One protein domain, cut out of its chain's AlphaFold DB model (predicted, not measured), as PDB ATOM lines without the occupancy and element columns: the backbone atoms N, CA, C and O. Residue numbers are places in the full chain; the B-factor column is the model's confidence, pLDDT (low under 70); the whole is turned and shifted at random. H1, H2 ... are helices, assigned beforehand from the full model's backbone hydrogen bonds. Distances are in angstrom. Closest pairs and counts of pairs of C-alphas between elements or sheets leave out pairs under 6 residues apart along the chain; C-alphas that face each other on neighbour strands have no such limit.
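AT A GLANCE: This is residues 4 to 41 and 50 to 60 of the 60 residues of the protein "Tail fiber assembly protein" of Escherichia coli (UniProt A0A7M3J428). One long helix, H3, has two short helices, H1 and H2, near its Tyr 28, and a third, H4, packs on it from another side. The 49 printed residues hold four named helices, H1 to H4 in chain order, and no named strand: all helix. The whole is only just compact, close to loose, with radius of gyration of the C-alphas 11.5 A and spans of 35 by 24 by 17 A.

HOW THE PARTS SIT: H1, residues 4 to 8, is close but not clearly touching H3, residues 22 to 39; their closest C-alphas, Ile 6 and Tyr 28, are 7.4 A apart. H2, residues 11 to 16, is close but not clearly touching H3, about perpendicular at 80 degrees; the closest C-alphas, Trp 11 and Tyr 28, are 7.0 A apart. H3 touches H4, residues 55 to 58, with residues 27 to 34 alone; the closest C-alphas, Leu 30 and Pro 55, are 6.3 A apart. H4 is apart from H1 and H2. Every O i to N i+4 pair is within hydrogen-bond range in H1, H2 and H3; H4 is too short for one.

IN THESE COORDINATES: H1 begins at C-alpha 4 (-7.672, 21.606, 179.298) and spans 5.9 A, H2 8.4 A, H3 26.4 A; H4, 5.0 A, ends at C-alpha 58 (-0.680, 36.766, 187.629).

THE WHOLE: Residues 42 to 49 are not printed; C-alphas 41 and 50 are 7.6 A apart across the cut. The links H1 to H2 and H2 to H3 are tight. Residues 58 to 60 have pLDDT under 70.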
ATOM      1  N   GLU A   4      -8.383  21.809 180.572       86.12
ATOM      2  CA  GLU A   4      -7.672  21.606 179.298       86.12
ATOM      3  C   GLU A   4      -6.198  22.020 179.384       86.12
ATOM      4  O   GLU A   4      -5.332  21.334 178.849       86.12
ATOM      5  N   TYR A   5      -5.901  23.117 180.086       84.31
ATOM      6  CA  TYR A   5      -4.535  23.597 180.281       84.31
ATOM      7  C   TYR A   5      -3.731  22.615 181.144       84.31
ATOM      8  O   TYR A   5      -2.675  22.151 180.715       84.31
ATOM      9  N   ILE A   6      -4.274  22.213 182.297       88.19
ATOM     10  CA  ILE A   6      -3.699  21.211 183.208       88.19
ATOM     11  C   ILE A   6      -3.471  19.873 182.487       88.19
ATOM     12  O   ILE A   6      -2.388  19.285 182.576       88.19
ATOM     13  N   ASN A   7      -4.459  19.409 181.715       89.38
ATOM     14  CA  ASN A   7      -4.367  18.152 180.975       89.38
ATOM     15  C   ASN A   7      -3.350  18.231 179.829       89.38
ATOM     16  O   ASN A   7      -2.586  17.285 179.639       89.38
ATOM     17  N   SER A   8      -3.259  19.363 179.118       90.94
ATOM     18  CA  SER A   8      -2.249  19.569 178.064       90.94
ATOM     19  C   SER A   8      -0.809  19.472 178.583       90.94
ATOM     20  O   SER A   8       0.092  19.064 177.853       90.94
ATOM     21  N   LYS A   9      -0.586  19.796 179.863       90.94
ATOM     22  CA  LYS A   9       0.715  19.696 180.538       90.94
ATOM     23  C   LYS A   9       0.995  18.306 181.119       90.94
ATOM     24  O   LYS A   9       2.094  18.054 181.620       90.94
ATOM     25  N   GLN A  10       0.014  17.402 181.052       94.19
ATOM     26  CA  GLN A  10       0.041  16.063 181.646       94.19
ATOM     27  C   GLN A  10       0.330  16.067 183.156       94.19
ATOM     28  O   GLN A  10       0.816  15.074 183.700       94.19
ATOM     29  N   TRP A  11       0.044  17.174 183.847       94.75
ATOM     30  CA  TRP A  11       0.349  17.322 185.269       94.75
ATOM     31  C   TRP A  11      -0.336  16.292 186.164       94.75
ATOM     32  O   TRP A  11       0.378  15.733 186.993       94.75
ATOM     33  N   PRO A  12      -1.623  15.931 185.970       93.88
ATOM     34  CA  PRO A  12      -2.255  14.904 186.799       93.88
ATOM     35  C   PRO A  12      -1.514  13.564 186.713       93.88
ATOM     36  O   PRO A  12      -1.195  12.945 187.725       93.88
ATOM     37  N   GLY A  13      -1.145  13.154 185.492       95.31
ATOM     38  CA  GLY A  13      -0.381  11.931 185.257       95.31
ATOM     39  C   GLY A  13       1.030  12.004 185.839       95.31
ATOM     40  O   GLY A  13       1.450  11.087 186.537       95.31
ATOM     41  N   LYS A  14       1.759  13.105 185.603       95.75
ATOM     42  CA  LYS A  14       3.102  13.327 186.166       95.75
ATOM     43  C   LYS A  14       3.083  13.351 187.700       95.75
ATOM     44  O   LYS A  14       4.013  12.819 188.301       95.75
ATOM     45  N   ALA A  15       2.069  13.953 188.323       94.19
ATOM     46  CA  ALA A  15       1.915  14.010 189.774       94.19
ATOM     47  C   ALA A  15       1.679  12.610 190.356       94.19
ATOM     48  O   ALA A  15       2.398  12.206 191.267       94.19
ATOM     49  N   ALA A  16       0.769  11.834 189.756       94.94
ATOM     50  CA  ALA A  16       0.433  10.480 190.203       94.94
ATOM     51  C   ALA A  16       1.635   9.515 190.222       94.94
ATOM     52  O   ALA A  16       1.687   8.615 191.054       94.94
ATOM     53  N   ILE A  17       2.617   9.709 189.334       96.12
ATOM     54  CA  ILE A  17       3.835   8.878 189.257       96.12
ATOM     55  C   ILE A  17       5.102   9.589 189.767       96.12
ATOM     56  O   ILE A  17       6.214   9.140 189.495       96.12
ATOM     57  N   GLY A  18       4.965  10.724 190.462       94.25
ATOM     58  CA  GLY A  18       6.087  11.439 191.089       94.25
ATOM     59  C   GLY A  18       7.086  12.093 190.121       94.25
ATOM     60  O   GLY A  18       8.227  12.386 190.492       94.25
ATOM     61  N   ARG A  19       6.690  12.320 188.864       96.31
ATOM     62  CA  ARG A  19       7.503  12.986 187.830       96.31
ATOM     63  C   ARG A  19       7.295  14.498 187.762       96.31
ATOM     64  O   ARG A  19       8.096  15.167 187.116       96.31
ATOM     65  N   LEU A  20       6.255  15.034 188.401       96.38
ATOM     66  CA  LEU A  20       6.002  16.474 188.458       96.38
ATOM     67  C   LEU A  20       6.897  17.134 189.516       96.38
ATOM     68  O   LEU A  20       6.816  16.773 190.687       96.38
ATOM     69  N   LYS A  21       7.776  18.060 189.110       94.25
ATOM     70  CA  LYS A  21       8.791  18.679 189.985       94.25
ATOM     71  C   LYS A  21       9.099  20.118 189.555       94.25
ATOM     72  O   LYS A  21       8.785  20.507 188.432       94.25
ATOM     73  N   GLY A  22       9.766  20.872 190.430       94.06
ATOM     74  CA  GLY A  22      10.273  22.215 190.126       94.06
ATOM     75  C   GLY A  22       9.159  23.220 189.831       94.06
ATOM     76  O   GLY A  22       8.120  23.212 190.489       94.06
ATOM     77  N   GLU A  23       9.373  24.069 188.829       92.06
ATOM     78  CA  GLU A  23       8.436  25.133 188.448       92.06
ATOM     79  C   GLU A  23       7.081  24.592 187.973       92.06
ATOM     80  O   GLU A  23       6.049  25.177 188.286       92.06
ATOM     81  N   GLU A  24       7.052  23.437 187.295       91.94
ATOM     82  CA  GLU A  24       5.791  22.810 186.873       91.94
ATOM     83  C   GLU A  24       4.933  22.378 188.073       91.94
ATOM     84  O   GLU A  24       3.711  22.480 188.021       91.94
ATOM     85  N   LEU A  25       5.561  21.910 189.159       94.50
ATOM     86  CA  LEU A  25       4.852  21.542 190.387       94.50
ATOM     87  C   LEU A  25       4.295  22.781 191.092       94.50
ATOM     88  O   LEU A  25       3.136  22.782 191.493       94.50
ATOM     89  N   ALA A  26       5.103  23.838 191.207       93.94
ATOM     90  CA  ALA A  26       4.657  25.098 191.792       93.94
ATOM     91  C   ALA A  26       3.477  25.685 191.004       93.94
ATOM     92  O   ALA A  26       2.474  26.086 191.588       93.94
ATOM     93  N   GLN A  27       3.557  25.662 189.671       92.81
ATOM     94  CA  GLN A  27       2.482  26.144 188.813       92.81
ATOM     95  C   GLN A  27       1.224  25.279 188.921       92.81
ATOM     96  O   GLN A  27       0.119  25.816 188.926       92.81
ATOM     97  N   TYR A  28       1.371  23.956 189.014       94.31
ATOM     98  CA  TYR A  28       0.229  23.067 189.199       94.31
ATOM     99  C   TYR A  28      -0.489  23.332 190.525       94.31
ATOM    100  O   TYR A  28      -1.710  23.443 190.517       94.31
ATOM    101  N   ASN A  29       0.253  23.524 191.620       94.00
ATOM    102  CA  ASN A  29      -0.333  23.864 192.918       94.00
ATOM    103  C   ASN A  29      -1.118  25.180 192.861       94.00
ATOM    104  O   ASN A  29      -2.268  25.195 193.269       94.00
ATOM    105  N   LEU A  30      -0.576  26.234 192.236       94.12
ATOM    106  CA  LEU A  30      -1.303  27.504 192.068       94.12
ATOM    107  C   LEU A  30      -2.626  27.340 191.306       94.12
ATOM    108  O   LEU A  30      -3.600  28.042 191.568       94.12
ATOM    109  N   TRP A  31      -2.665  26.435 190.326       93.44
ATOM    110  CA  TRP A  31      -3.900  26.133 189.607       93.44
ATOM    111  C   TRP A  31      -4.906  25.357 190.455       93.44
ATOM    112  O   TRP A  31      -6.100  25.593 190.293       93.44
ATOM    113  N   LEU A  32      -4.447  24.460 191.330       93.38
ATOM    114  CA  LEU A  32      -5.314  23.771 192.289       93.38
ATOM    115  C   LEU A  32      -5.856  24.753 193.334       93.38
ATOM    116  O   LEU A  32      -7.065  24.807 193.513       93.38
ATOM    117  N   ASP A  33      -5.005  25.618 193.890       94.19
ATOM    118  CA  ASP A  33      -5.409  26.665 194.838       94.19
ATOM    119  C   ASP A  33      -6.477  27.595 194.232       94.19
ATOM    120  O   ASP A  33      -7.430  27.994 194.899       94.19
ATOM    121  N   TYR A  34      -6.347  27.929 192.943       93.31
ATOM    122  CA  TYR A  34      -7.355  28.701 192.216       93.31
ATOM    123  C   TYR A  34      -8.689  27.955 192.084       93.31
ATOM    124  O   TYR A  34      -9.741  28.581 192.207       93.31
ATOM    125  N   LEU A  35      -8.663  26.648 191.803       92.25
ATOM    126  CA  LEU A  35      -9.880  25.840 191.704       92.25
ATOM    127  C   LEU A  35     -10.572  25.724 193.063       92.25
ATOM    128  O   LEU A  35     -11.776  25.943 193.129       92.25
ATOM    129  N   ASP A  36      -9.813  25.489 194.130       93.25
ATOM    130  CA  ASP A  36     -10.344  25.447 195.494       93.25
ATOM    131  C   ASP A  36     -10.960  26.800 195.880       93.25
ATOM    132  O   ASP A  36     -12.086  26.865 196.369       93.25
ATOM    133  N   ALA A  37     -10.270  27.911 195.591       92.44
ATOM    134  CA  ALA A  37     -10.807  29.250 195.822       92.44
ATOM    135  C   ALA A  37     -12.089  29.504 195.018       92.44
ATOM    136  O   ALA A  37     -13.011  30.134 195.529       92.44
ATOM    137  N   LEU A  38     -12.159  29.009 193.778       91.56
ATOM    138  CA  LEU A  38     -13.325  29.144 192.909       91.56
ATOM    139  C   LEU A  38     -14.531  28.353 193.432       91.56
ATOM    140  O   LEU A  38     -15.651  28.852 193.360       91.56
ATOM    141  N   GLU A  39     -14.316  27.150 193.970       91.19
ATOM    142  CA  GLU A  39     -15.375  26.340 194.590       91.19
ATOM    143  C   GLU A  39     -15.933  26.972 195.874       91.19
ATOM    144  O   GLU A  39     -17.089  26.736 196.225       91.19
ATOM    145  N   LEU A  40     -15.138  27.804 196.548       91.62
ATOM    146  CA  LEU A  40     -15.540  28.533 197.753       91.62
ATOM    147  C   LEU A  40     -16.269  29.854 197.464       91.62
ATOM    148  O   LEU A  40     -16.786  30.468 198.398       91.62
ATOM    149  N   VAL A  41     -16.319  30.307 196.206       90.69
ATOM    150  CA  VAL A  41     -17.016  31.546 195.838       90.69
ATOM    151  C   VAL A  41     -18.521  31.384 196.056       90.69
ATOM    152  O   VAL A  41     -19.181  30.564 195.413       90.69
ATOM    153  N   GLU A  50     -16.831  38.607 193.774       88.31
ATOM    154  CA  GLU A  50     -15.371  38.658 193.721       88.31
ATOM    155  C   GLU A  50     -14.806  37.317 193.238       88.31
ATOM    156  O   GLU A  50     -14.688  36.348 193.988       88.31
ATOM    157  N   TRP A  51     -14.453  37.248 191.955       90.12
ATOM    158  CA  TRP A  51     -13.819  36.059 191.389       90.12
ATOM    159  C   TRP A  51     -12.320  36.008 191.725       90.12
ATOM    160  O   TRP A  51     -11.629  37.026 191.600       90.12
ATOM    161  N   PRO A  52     -11.767  34.830 192.073       91.31
ATOM    162  CA  PRO A  52     -10.328  34.675 192.241       91.31
ATOM    163  C   PRO A  52      -9.597  34.950 190.920       91.31
ATOM    164  O   PRO A  52     -10.130  34.760 189.826       91.31
ATOM    165  N   THR A  53      -8.343  35.398 191.004       90.75
ATOM    166  CA  THR A  53      -7.535  35.691 189.809       90.75
ATOM    167  C   THR A  53      -6.808  34.432 189.324       90.75
ATOM    168  O   THR A  53      -6.058  33.844 190.104       90.75
ATOM    169  N   PRO A  54      -6.940  34.032 188.045       88.69
ATOM    170  CA  PRO A  54      -6.234  32.866 187.521       88.69
ATOM    171  C   PRO A  54      -4.701  33.042 187.532       88.69
ATOM    172  O   PRO A  54      -4.210  34.098 187.116       88.69
ATOM    173  N   PRO A  55      -3.912  31.999 187.857       87.94
ATOM    174  CA  PRO A  55      -2.446  32.079 187.896       87.94
ATOM    175  C   PRO A  55      -1.802  32.514 186.571       87.94
ATOM    176  O   PRO A  55      -0.795  33.218 186.552       87.94
ATOM    177  N   ALA A  56      -2.398  32.149 185.429       81.81
ATOM    178  CA  ALA A  56      -1.909  32.560 184.108       81.81
ATOM    179  C   ALA A  56      -2.026  34.072 183.833       81.81
ATOM    180  O   ALA A  56      -1.403  34.566 182.892       81.81
ATOM    181  N   VAL A  57      -2.838  34.787 184.616       73.88
ATOM    182  CA  VAL A  57      -2.971  36.250 184.563       73.88
ATOM    183  C   VAL A  57      -1.977  36.914 185.517       73.88
ATOM    184  O   VAL A  57      -1.459  37.972 185.192       73.88
ATOM    185  N   GLN A  58      -1.652  36.270 186.643       63.78
ATOM    186  CA  GLN A  58      -0.680  36.766 187.629       63.78
ATOM    187  C   GLN A  58       0.772  36.722 187.125       63.78
ATOM    188  O   GLN A  58       1.606  37.494 187.578       63.78
ATOM    189  N   ALA A  59       1.077  35.815 186.194       59.91
ATOM    190  CA  ALA A  59       2.407  35.660 185.606       59.91
ATOM    191  C   ALA A  59       2.693  36.616 184.421       59.91
ATOM    192  O   ALA A  59       3.625  36.358 183.657       59.91
ATOM    193  N   ARG A  60       1.872  37.656 184.218       52.91
ATOM    194  CA  ARG A  60       1.978  38.628 183.114       52.91
ATOM    195  C   ARG A  60       2.421  40.004 183.585       52.91
ATOM    196  O   ARG A  60       2.057  40.378 184.717       52.91
TER     197      ARG A  60